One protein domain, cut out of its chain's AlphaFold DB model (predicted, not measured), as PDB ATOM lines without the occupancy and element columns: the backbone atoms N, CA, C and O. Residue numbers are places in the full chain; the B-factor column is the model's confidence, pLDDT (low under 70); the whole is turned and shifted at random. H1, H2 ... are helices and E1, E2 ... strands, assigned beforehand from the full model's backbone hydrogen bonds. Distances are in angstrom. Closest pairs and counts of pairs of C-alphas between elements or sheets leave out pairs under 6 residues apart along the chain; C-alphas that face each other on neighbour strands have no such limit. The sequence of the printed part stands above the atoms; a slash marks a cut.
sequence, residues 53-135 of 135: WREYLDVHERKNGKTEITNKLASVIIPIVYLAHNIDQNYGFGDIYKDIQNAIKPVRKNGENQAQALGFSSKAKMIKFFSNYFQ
ATOM      1  N   TRP A  53      26.265 -30.175  38.283       93.94
ATOM      2  CA  TRP A  53      27.434 -30.260  39.161       93.94
ATOM      3  C   TRP A  53      27.074 -30.270  40.644       93.94
ATOM      4  O   TRP A  53      27.882 -30.686  41.474       93.94
ATOM      5  N   ARG A  54      25.851 -29.850  40.991       91.38
ATOM      6  CA  ARG A  54      25.408 -29.738  42.385       91.38
ATOM      7  C   ARG A  54      25.431 -31.069  43.125       91.38
ATOM      8  O   ARG A  54      25.654 -31.067  44.325       91.38
ATOM      9  N   GLU A  55      25.242 -32.199  42.439       93.50
ATOM     10  CA  GLU A  55      25.306 -33.509  43.103       93.50
ATOM     11  C   GLU A  55      26.723 -33.888  43.569       93.50
ATOM     12  O   GLU A  55      26.877 -34.712  44.476       93.50
ATOM     13  N   TYR A  56      27.755 -33.297  42.960       95.00
ATOM     14  CA  TYR A  56      29.159 -33.572  43.269       95.00
ATOM     15  C   TYR A  56      29.726 -32.623  44.319       95.00
ATOM     16  O   TYR A  56      30.725 -32.954  44.952       95.00
ATOM     17  N   LEU A  57      29.102 -31.462  44.503       94.06
ATOM     18  CA  LEU A  57      29.596 -30.389  45.352       94.06
ATOM     19  C   LEU A  57      29.010 -30.481  46.759       94.06
ATOM     20  O   LEU A  57      27.821 -30.726  46.941       94.06
ATOM     21  N   ASP A  58      29.864 -30.265  47.752       92.25
ATOM     22  CA  ASP A  58      29.460 -30.122  49.145       92.25
ATOM     23  C   ASP A  58      28.636 -28.842  49.311       92.25
ATOM     24  O   ASP A  58      28.979 -27.794  48.746       92.25
ATOM     25  N   VAL A  59      27.554 -28.928  50.081       90.31
ATOM     26  CA  VAL A  59      26.614 -27.829  50.315       90.31
ATOM     27  C   VAL A  59      26.439 -27.587  51.806       90.31
ATOM     28  O   VAL A  59      26.501 -28.516  52.606       90.31
ATOM     29  N   HIS A  60      26.174 -26.342  52.179       86.44
ATOM     30  CA  HIS A  60      25.802 -25.960  53.535       86.44
ATOM     31  C   HIS A  60      24.448 -25.257  53.526       86.44
ATOM     32  O   HIS A  60      24.075 -24.597  52.551       86.44
ATOM     33  N   GLU A  61      23.694 -25.397  54.610       85.88
ATOM     34  CA  GLU A  61      22.472 -24.628  54.805       85.88
ATOM     35  C   GLU A  61      22.801 -23.204  55.247       85.88
ATOM     36  O   GLU A  61      23.593 -22.961  56.160       85.88
ATOM     37  N   ARG A  62      22.149 -22.238  54.610       82.00
ATOM     38  CA  ARG A  62      22.102 -20.862  55.084       82.00
ATOM     39  C   ARG A  62      21.080 -20.721  56.202       82.00
ATOM     40  O   ARG A  62      20.100 -21.452  56.283       82.00
ATOM     41  N   LYS A  63      21.229 -19.642  56.977       82.31
ATOM     42  CA  LYS A  63      20.283 -19.223  58.030       82.31
ATOM     43  C   LYS A  63      18.823 -19.090  57.563       82.31
ATOM     44  O   LYS A  63      17.927 -19.081  58.393       82.31
ATOM     45  N   ASN A  64      18.581 -18.951  56.259       85.75
ATOM     46  CA  ASN A  64      17.249 -18.843  55.659       85.75
ATOM     47  C   ASN A  64      16.720 -20.173  55.080       85.75
ATOM     48  O   ASN A  64      15.789 -20.139  54.276       85.75
ATOM     49  N   GLY A  65      17.338 -21.312  55.414       80.44
ATOM     50  CA  GLY A  65      16.945 -22.647  54.944       80.44
ATOM     51  C   GLY A  65      17.299 -22.946  53.482       80.44
ATOM     52  O   GLY A  65      16.889 -23.968  52.941       80.44
ATOM     53  N   LYS A  66      18.035 -22.059  52.797       84.69
ATOM     54  CA  LYS A  66      18.524 -22.322  51.434       84.69
ATOM     55  C   LYS A  66      19.865 -23.042  51.485       84.69
ATOM     56  O   LYS A  66      20.734 -22.657  52.259       84.69
ATOM     57  N   THR A  67      20.063 -24.025  50.617       84.25
ATOM     58  CA  THR A  67      21.357 -24.697  50.463       84.25
ATOM     59  C   THR A  67      22.268 -23.931  49.514       84.25
ATOM     60  O   THR A  67      21.838 -23.427  48.473       84.25
ATOM     61  N   GLU A  68      23.547 -23.862  49.863       86.12
ATOM     62  CA  GLU A  68      24.575 -23.248  49.038       86.12
ATOM     63  C   GLU A  68      25.824 -24.096  48.916       86.12
ATOM     64  O   GLU A  68      26.274 -24.728  49.866       86.12
ATOM     65  N   ILE A  69      26.401 -24.062  47.718       89.31
ATOM     66  CA  ILE A  69      27.662 -24.723  47.403       89.31
ATOM     67  C   ILE A  69      28.762 -24.139  48.291       89.31
ATOM     68  O   ILE A  69      28.873 -22.924  48.449       89.31
ATOM     69  N   THR A  70      29.580 -25.011  48.864       88.25
ATOM     70  CA  THR A  70      30.765 -24.602  49.618       88.25
ATOM     71  C   THR A  70      31.820 -23.991  48.701       88.25
ATOM     72  O   THR A  70      32.026 -24.408  47.563       88.25
ATOM     73  N   ASN A  71      32.535 -22.998  49.213       85.88
ATOM     74  CA  ASN A  71      33.579 -22.255  48.515       85.88
ATOM     75  C   ASN A  71      34.945 -22.948  48.500       85.88
ATOM     76  O   ASN A  71      35.976 -22.285  48.517       85.88
ATOM     77  N   LYS A  72      34.943 -24.276  48.437       90.19
ATOM     78  CA  LYS A  72      36.139 -25.118  48.507       90.19
ATOM     79  C   LYS A  72      36.642 -25.505  47.114       90.19
ATOM     80  O   LYS A  72      35.997 -25.230  46.096       90.19
ATOM     81  N   LEU A  73      37.791 -26.176  47.063       90.19
ATOM     82  CA  LEU A  73      38.540 -26.467  45.839       90.19
ATOM     83  C   LEU A  73      37.750 -27.220  44.751       90.19
ATOM     84  O   LEU A  73      37.932 -26.947  43.564       90.19
ATOM     85  N   ALA A  74      36.826 -28.110  45.123       92.69
ATOM     86  CA  ALA A  74      35.986 -28.854  44.183       92.69
ATOM     87  C   ALA A  74      35.168 -27.936  43.258       92.69
ATOM     88  O   ALA A  74      34.981 -28.259  42.084       92.69
ATOM     89  N   SER A  75      34.751 -26.759  43.749       92.25
ATOM     90  CA  SER A  75      34.048 -25.751  42.944       92.25
ATOM     91  C   SER A  75      34.882 -25.227  41.768       92.25
ATOM     92  O   SER A  75      34.313 -24.749  40.789       92.25
ATOM     93  N   VAL A  76      36.213 -25.368  41.824       92.06
ATOM     94  CA  VAL A  76      37.147 -24.989  40.752       92.06
ATOM     95  C   VAL A  76      37.683 -26.199  39.989       92.06
ATOM     96  O   VAL A  76      37.842 -26.120  38.772       92.06
ATOM     97  N   ILE A  77      37.902 -27.339  40.651       92.62
ATOM     98  CA  ILE A  77      38.340 -28.578  39.981       92.62
ATOM     99  C   ILE A  77      37.330 -28.999  38.910       92.62
ATOM    100  O   ILE A  77      37.720 -29.281  37.779       92.62
ATOM    101  N   ILE A  78      36.037 -29.010  39.246       94.81
ATOM    102  CA  ILE A  78      34.979 -29.446  38.328       94.81
ATOM    103  C   ILE A  78      34.985 -28.651  37.006       94.81
ATOM    104  O   ILE A  78      35.063 -29.283  35.949       94.81
ATOM    105  N   PRO A  79      34.949 -27.301  37.006       94.06
ATOM    106  CA  PRO A  79      35.004 -26.546  35.760       94.06
ATOM    107  C   PRO A  79      36.333 -26.706  35.011       94.06
ATOM    108  O   PRO A  79      36.315 -26.671  33.784       94.06
ATOM    109  N   ILE A  80      37.467 -26.920  35.692       92.44
ATOM    110  CA  ILE A  80      38.752 -27.197  35.019       92.44
ATOM    111  C   ILE A  80      38.690 -28.517  34.251       92.44
ATOM    112  O   ILE A  80      39.028 -28.543  33.069       92.44
ATOM    113  N   VAL A  81      38.232 -29.591  34.899       93.75
ATOM    114  CA  VAL A  81      38.088 -30.912  34.267       93.75
ATOM    115  C   VAL A  81      37.126 -30.833  33.086       93.75
ATOM    116  O   VAL A  81      37.439 -31.307  31.998       93.75
ATOM    117  N   TYR A  82      35.996 -30.143  33.262       94.12
ATOM    118  CA  TYR A  82      35.037 -29.914  32.187       94.12
ATOM    119  C   TYR A  82      35.658 -29.173  30.994       94.12
ATOM    120  O   TYR A  82      35.487 -29.596  29.851       94.12
ATOM    121  N   LEU A  83      36.391 -28.082  31.236       92.81
ATOM    122  CA  LEU A  83      37.044 -27.313  30.175       92.81
ATOM    123  C   LEU A  83      38.116 -28.132  29.451       92.81
ATOM    124  O   LEU A  83      38.141 -28.118  28.224       92.81
ATOM    125  N   ALA A  84      38.961 -28.855  30.189       92.06
ATOM    126  CA  ALA A  84      40.003 -29.702  29.615       92.06
ATOM    127  C   ALA A  84      39.409 -30.815  28.738       92.06
ATOM    128  O   ALA A  84      39.850 -30.986  27.608       92.06
ATOM    129  N   HIS A  85      38.341 -31.477  29.192       92.31
ATOM    130  CA  HIS A  85      37.653 -32.505  28.406       92.31
ATOM    131  C   HIS A  85      37.004 -31.954  27.124       92.31
ATOM    132  O   HIS A  85      36.951 -32.635  26.105       92.31
ATOM    133  N   ASN A  86      36.521 -30.706  27.142       91.50
ATOM    134  CA  ASN A  86      36.003 -30.054  25.932       91.50
ATOM    135  C   ASN A  86      37.120 -29.664  24.939       91.50
ATOM    136  O   ASN A  86      36.818 -29.421  23.773       91.50
ATOM    137  N   ILE A  87      38.381 -29.571  25.379       90.62
ATOM    138  CA  ILE A  87      39.541 -29.340  24.497       90.62
ATOM    139  C   ILE A  87      40.015 -30.662  23.904       90.62
ATOM    140  O   ILE A  87      40.242 -30.748  22.700       90.62
ATOM    141  N   ASP A  88      40.174 -31.668  24.759       90.25
ATOM    142  CA  ASP A  88      40.645 -32.993  24.394       90.25
ATOM    143  C   ASP A  88      39.865 -34.048  25.180       90.25
ATOM    144  O   ASP A  88      40.006 -34.187  26.398       90.25
ATOM    145  N   GLN A  89      39.032 -34.804  24.464       89.56
ATOM    146  CA  GLN A  89      38.226 -35.870  25.055       89.56
ATOM    147  C   GLN A  89      39.085 -37.039  25.552       89.56
ATOM    148  O   GLN A  89      38.651 -37.747  26.456       89.56
ATOM    149  N   ASN A  90      40.309 -37.185  25.028       87.94
ATOM    150  CA  ASN A  90      41.271 -38.212  25.425       87.94
ATOM    151  C   ASN A  90      42.226 -37.728  26.526       87.94
ATOM    152  O   ASN A  90      43.214 -38.403  26.830       87.94
ATOM    153  N   TYR A  91      41.978 -36.552  27.115       88.75
ATOM    154  CA  TYR A  91      42.836 -36.031  28.169       88.75
ATOM    155  C   TYR A  91      42.883 -36.999  29.359       88.75
ATOM    156  O   TYR A  91      41.869 -37.314  29.985       88.75
ATOM    157  N   GLY A  92      44.089 -37.444  29.710       86.62
ATOM    158  CA  GLY A  92      44.304 -38.387  30.800       86.62
ATOM    159  C   GLY A  92      44.124 -37.748  32.177       86.62
ATOM    160  O   GLY A  92      45.081 -37.264  32.774       86.62
ATOM    161  N   PHE A  93      42.919 -37.815  32.748       89.31
ATOM    162  CA  PHE A  93      42.650 -37.342  34.119       89.31
ATOM    163  C   PHE A  93      43.129 -38.299  35.225       89.31
ATOM    164  O   PHE A  93      42.919 -38.025  36.409       89.31
ATOM    165  N   GLY A  94      43.751 -39.428  34.867       87.06
ATOM    166  CA  GLY A  94      44.124 -40.486  35.808       87.06
ATOM    167  C   GLY A  94      45.054 -40.018  36.927       87.06
ATOM    168  O   GLY A  94      44.845 -40.387  38.082       87.06
ATOM    169  N   ASP A  95      46.041 -39.178  36.617       87.50
ATOM    170  CA  ASP A  95      46.994 -38.691  37.622       87.50
ATOM    171  C   ASP A  95      46.360 -37.647  38.546       87.50
ATOM    172  O   ASP A  95      46.435 -37.790  39.762       87.50
ATOM    173  N   ILE A  96      45.592 -36.697  37.993       87.06
ATOM    174  CA  ILE A  96      44.812 -35.725  38.783       87.06
ATOM    175  C   ILE A  96      43.865 -36.447  39.748       87.06
ATOM    176  O   ILE A  96      43.743 -36.077  40.916       87.06
ATOM    177  N   TYR A  97      43.196 -37.496  39.276       90.25
ATOM    178  CA  TYR A  97      42.326 -38.301  40.119       90.25
ATOM    179  C   TYR A  97      43.083 -39.014  41.235       90.25
ATOM    180  O   TYR A  97      42.636 -38.967  42.380       90.25
ATOM    181  N   LYS A  98      44.223 -39.651  40.934       88.94
ATOM    182  CA  LYS A  98      45.061 -40.295  41.955       88.94
ATOM    183  C   LYS A  98      45.530 -39.280  42.995       88.94
ATOM    184  O   LYS A  98      45.470 -39.580  44.186       88.94
ATOM    185  N   ASP A  99      45.934 -38.087  42.570       87.50
ATOM    186  CA  ASP A  99      46.394 -37.021  43.459       87.50
ATOM    187  C   ASP A  99      45.275 -36.527  44.374       87.50
ATOM    188  O   ASP A  99      45.452 -36.463  45.591       87.50
ATOM    189  N   ILE A 100      44.082 -36.274  43.828       87.19
ATOM    190  CA  ILE A 100      42.906 -35.901  44.627       87.19
ATOM    191  C   ILE A 100      42.518 -37.040  45.573       87.19
ATOM    192  O   ILE A 100      42.228 -36.806  46.747       87.19
ATOM    193  N   GLN A 101      42.551 -38.285  45.098       87.12
ATOM    194  CA  GLN A 101      42.275 -39.455  45.919       87.12
ATOM    195  C   GLN A 101      43.286 -39.572  47.066       87.12
ATOM    196  O   GLN A 101      42.891 -39.911  48.176       87.12
ATOM    197  N   ASN A 102      44.564 -39.279  46.827       83.69
ATOM    198  CA  ASN A 102      45.608 -39.259  47.848       83.69
ATOM    199  C   ASN A 102      45.419 -38.111  48.843       83.69
ATOM    200  O   ASN A 102      45.566 -38.334  50.042       83.69
ATOM    201  N   ALA A 103      45.020 -36.926  48.379       79.62
ATOM    202  CA  ALA A 103      44.744 -35.775  49.235       79.62
ATOM    203  C   ALA A 103      43.595 -36.032  50.232       79.62
ATOM    204  O   ALA A 103      43.598 -35.479  51.328       79.62
ATOM    205  N   ILE A 104      42.645 -36.912  49.889       79.62
ATOM    206  CA  ILE A 104      41.507 -37.281  50.751       79.62
ATOM    207  C   ILE A 104      41.687 -38.605  51.519       79.62
ATOM    208  O   ILE A 104      40.703 -39.141  52.029       79.62
ATOM    209  N   LYS A 105      42.889 -39.198  51.520       71.81
ATOM    210  CA  LYS A 105      43.234 -40.402  52.308       71.81
ATOM    211  C   LYS A 105      43.605 -40.158  53.782       71.81
ATOM    212  O   LYS A 105      43.365 -41.084  54.562       71.81
ATOM    213  N   PRO A 106      44.253 -39.047  54.196       64.56
ATOM    214  CA  PRO A 106      44.808 -38.945  55.546       64.56
ATOM    215  C   PRO A 106      43.723 -38.831  56.619       64.56
ATOM    216  O   PRO A 106      43.286 -37.724  56.891       64.56
ATOM    217  N   VAL A 107      43.325 -39.927  57.275       53.78
ATOM    218  CA  VAL A 107      42.323 -39.943  58.363       53.78
ATOM    219  C   VAL A 107      42.580 -38.811  59.369       53.78
ATOM    220  O   VAL A 107      43.499 -38.878  60.185       53.78
ATOM    221  N   ARG A 108      41.756 -37.756  59.337       55.09
ATOM    222  CA  ARG A 108      41.705 -36.789  60.440       55.09
ATOM    223  C   ARG A 108      41.075 -37.520  61.625       55.09
ATOM    224  O   ARG A 108      40.072 -38.209  61.443       55.09
ATOM    225  N   LYS A 109      41.657 -37.373  62.822       53.44
ATOM    226  CA  LYS A 109      41.309 -38.094  64.072       53.44
ATOM    227  C   LYS A 109      39.814 -38.075  64.458       53.44
ATOM    228  O   LYS A 109      39.418 -38.791  65.368       53.44
ATOM    229  N   ASN A 110      38.997 -37.287  63.762       55.62
ATOM    230  CA  ASN A 110      37.647 -36.898  64.146       55.62
ATOM    231  C   ASN A 110      36.562 -37.503  63.227       55.62
ATOM    232  O   ASN A 110      35.391 -37.187  63.398       55.62
ATOM    233  N   GLY A 111      36.921 -38.327  62.231       53.34
ATOM    234  CA  GLY A 111      35.941 -38.959  61.329       53.34
ATOM    235  C   GLY A 111      35.329 -38.027  60.269       53.34
ATOM    236  O   GLY A 111      34.342 -38.395  59.637       53.34
ATOM    237  N   GLU A 112      35.904 -36.838  60.050       58.75
ATOM    238  CA  GLU A 112      35.459 -35.901  59.009       58.75
ATOM    239  C   GLU A 112      35.515 -36.539  57.612       58.75
ATOM    240  O   GLU A 112      36.510 -37.160  57.224       58.75
ATOM    241  N   ASN A 113      34.461 -36.333  56.822       67.88
ATOM    242  CA  ASN A 113      34.417 -36.725  55.418       67.88
ATOM    243  C   ASN A 113      35.439 -35.900  54.621       67.88
ATOM    244  O   ASN A 113      35.239 -34.733  54.295       67.88
ATOM    245  N   GLN A 114      36.561 -36.528  54.293       78.25
ATOM    246  CA  GLN A 114      37.724 -35.866  53.698       78.25
ATOM    247  C   GLN A 114      37.438 -35.310  52.299       78.25
ATOM    248  O   GLN A 114      38.049 -34.334  51.871       78.25
ATOM    249  N   ALA A 115      36.472 -35.904  51.597       86.69
ATOM    250  CA  ALA A 115      36.006 -35.385  50.323       86.69
ATOM    251  C   ALA A 115      35.308 -34.027  50.503       86.69
ATOM    252  O   ALA A 115      35.531 -33.126  49.696       86.69
ATOM    253  N   GLN A 116      34.558 -33.842  51.598       88.69
ATOM    254  CA  GLN A 116      33.948 -32.553  51.940       88.69
ATOM    255  C   GLN A 116      34.991 -31.504  52.310       88.69
ATOM    256  O   GLN A 116      34.762 -30.335  52.024       88.69
ATOM    257  N   ALA A 117      36.149 -31.872  52.870       84.50
ATOM    258  CA  ALA A 117      37.237 -30.917  53.107       84.50
ATOM    259  C   ALA A 117      37.739 -30.285  51.794       84.50
ATOM    260  O   ALA A 117      37.964 -29.083  51.739       84.50
ATOM    261  N   LEU A 118      37.798 -31.065  50.707       88.75
ATOM    262  CA  LEU A 118      38.071 -30.540  49.364       88.75
ATOM    263  C   LEU A 118      36.852 -29.892  48.688       88.75
ATOM    264  O   LEU A 118      37.016 -29.221  47.672       88.75
ATOM    265  N   GLY A 119      35.641 -30.070  49.216       90.88
ATOM    266  CA  GLY A 119      34.402 -29.519  48.656       90.88
ATOM    267  C   GLY A 119      33.564 -30.478  47.820       90.88
ATOM    268  O   GLY A 119      32.615 -30.035  47.178       90.88
ATOM    269  N   PHE A 120      33.886 -31.770  47.803       93.38
ATOM    270  CA  PHE A 120      33.018 -32.787  47.215       93.38
ATOM    271  C   PHE A 120      31.979 -33.267  48.232       93.38
ATOM    272  O   PHE A 120      32.309 -33.492  49.393       93.38
ATOM    273  N   SER A 121      30.746 -33.519  47.797       92.94
ATOM    274  CA  SER A 121      29.659 -33.976  48.682       92.94
ATOM    275  C   SER A 121      29.969 -35.312  49.372       92.94
ATOM    276  O   SER A 121      29.601 -35.547  50.520       92.94
ATOM    277  N   SER A 122      30.685 -36.206  48.689       90.56
ATOM    278  CA  SER A 122      31.251 -37.423  49.275       90.56
ATOM    279  C   SER A 122      32.367 -37.990  48.405       90.56
ATOM    280  O   SER A 122      32.490 -37.660  47.223       90.56
ATOM    281  N   LYS A 123      33.143 -38.927  48.962       88.94
ATOM    282  CA  LYS A 123      34.139 -39.692  48.199       88.94
ATOM    283  C   LYS A 123      33.511 -40.428  47.009       88.94
ATOM    284  O   LYS A 123      34.078 -40.417  45.925       88.94
ATOM    285  N   ALA A 124      32.329 -41.022  47.193       90.56
ATOM    286  CA  ALA A 124      31.620 -41.725  46.124       90.56
ATOM    287  C   ALA A 124      31.212 -40.777  44.986       90.56
ATOM    288  O   ALA A 124      31.350 -41.117  43.814       90.56
ATOM    289  N   LYS A 125      30.759 -39.564  45.323       93.75
ATOM    290  CA  LYS A 125      30.400 -38.542  44.334       93.75
ATOM    291  C   LYS A 125      31.620 -37.984  43.605       93.75
ATOM    292  O   LYS A 125      31.538 -37.774  42.402       93.75
ATOM    293  N   MET A 126      32.755 -37.833  44.284       93.12
ATOM    294  CA  MET A 126      34.022 -37.486  43.637       93.12
ATOM    295  C   MET A 126      34.464 -38.561  42.631       93.12
ATOM    296  O   MET A 126      34.754 -38.232  41.486       93.12
ATOM    297  N   ILE A 127      34.420 -39.844  43.004       91.56
ATOM    298  CA  ILE A 127      34.737 -40.953  42.085       91.56
ATOM    299  C   ILE A 127      33.780 -40.956  40.886       91.56
ATOM    300  O   ILE A 127      34.237 -41.017  39.747       91.56
ATOM    301  N   LYS A 128      32.468 -40.825  41.135       94.00
ATOM    302  CA  LYS A 128      31.445 -40.744  40.080       94.00
ATOM    303  C   LYS A 128      31.699 -39.576  39.121       94.00
ATOM    304  O   LYS A 128      31.491 -39.716  37.922       94.00
ATOM    305  N   PHE A 129      32.118 -38.419  39.635       94.69
ATOM    306  CA  PHE A 129      32.449 -37.275  38.792       94.69
ATOM    307  C   PHE A 129      33.556 -37.642  37.803       94.69
ATOM    308  O   PHE A 129      33.352 -37.525  36.601       94.69
ATOM    309  N   PHE A 130      34.688 -38.146  38.299       92.75
ATOM    310  CA  PHE A 130      35.834 -38.487  37.459       92.75
ATOM    311  C   PHE A 130      35.574 -39.665  36.513       92.75
ATOM    312  O   PHE A 130      36.067 -39.642  35.389       92.75
ATOM    313  N   SER A 131      34.744 -40.645  36.894       91.31
ATOM    314  CA  SER A 131      34.387 -41.755  35.997       91.31
ATOM    315  C   SER A 131      33.640 -41.311  34.740       91.31
ATOM    316  O   SER A 131      33.667 -42.026  33.749       91.31
ATOM    317  N   ASN A 132      33.000 -40.137  34.750       90.00
ATOM    318  CA  ASN A 132      32.378 -39.578  33.547       90.00
ATOM    319  C   ASN A 132      33.411 -39.051  32.531       90.00
ATOM    320  O   ASN A 132      33.037 -38.745  31.402       90.00
ATOM    321  N   TYR A 133      34.677 -38.906  32.937       86.00
ATOM    322  CA  TYR A 133      35.758 -38.315  32.141       86.00
ATOM    323  C   TYR A 133      36.944 -39.265  31.923       86.00
ATOM    324  O   TYR A 133      37.893 -38.892  31.240       86.00
ATOM    325  N   PHE A 134      36.915 -40.475  32.490       78.69
ATOM    326  CA  PHE A 134      37.838 -41.545  32.121       78.69
ATOM    327  C   PHE A 134      37.263 -42.275  30.912       78.69
ATOM    328  O   PHE A 134      36.300 -43.029  31.052       78.69
ATOM    329  N   GLN A 135      37.823 -42.005  29.738       59.59
ATOM    330  CA  GLN A 135      37.608 -42.793  28.526       59.59
ATOM    331  C   GLN A 135      38.862 -43.605  28.230       59.59
ATOM    332  O   GLN A 135      39.970 -43.074  28.478       59.59
TER     333      GLN A 135
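What this domain is: This is residues 53 to 135 of the 135 residues of an uncharacterized protein of Weissella confusa (UniProt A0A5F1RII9). Three helices, H1, H2 and H4, run roughly along one axis with their centres in a triangle and few contacts between them, H2 pointing against the other two; the short H3 lies at one end of this group, by the starts of H1 and H4. A small strand hairpin, E1 and E2, lies far from the centre at one end of the longest span, and the loop of residues 107 to 112 sticks out. The printed part has 83 residues, with two named strands and then four named helices (E1, E2, H1, H2, H3, H4), mostly helix by class, and its two-stranded sheet is antiparallel. It is compact, with a radius of gyration of the C-alphas of 13.6 A, but flat in outline, spanning 42 by 31 by 16 A.

Where its parts are: Find C-alpha 59 at (26.614, -27.829, 50.315), where E1 begins, residues 59 to 61; E2 is residues 67 to 69. From C-alpha 74 at (35.986, -28.854, 44.183), H1 runs 20.0 A to residue 87. H2, residues 94 to 103, measures 14.2 A, and H3 is residues 114 to 118. H4, residues 123 to 131, runs 12.4 A to C-alpha 131 at (34.387, -41.755, 35.997).

How they stand to each other: Look first at the hairpin E1 and E2, antiparallel at 146 degrees: N 60 and O 68 are 2.8 A apart, within hydrogen-bond range. H1 and H3 are close but not clearly touching, with closest C-alphas Ala 74 and Leu 118 at 5.8 A. H3 and H4 only just touch, with 3 pairs of C-alphas within 8 A, the closest Ala 115 and Lys 123 at 5.2 A. H2 and H4 are close but not clearly touching, with closest C-alphas Tyr 97 and Phe 130 at 7.0 A, at a shallow tilt of 11 degrees, opposite ways. H1 and H4 are near each other, with 6 pairs of C-alphas within 10 A, while H1 and H2 are apart. In H2, H3 and H4 every O i to N i+4 pair is within hydrogen-bond range; in H1, 9 of 10 are.

The domain as a whole: The C-alphas farthest apart, those of Asn 64 and Asn 90, are 43.2 A apart. The printed part has no cut, and no link is long. Look for pLDDT under 70 at residues 106 to 113 and residue 135; the mean of the printed part is 85.6.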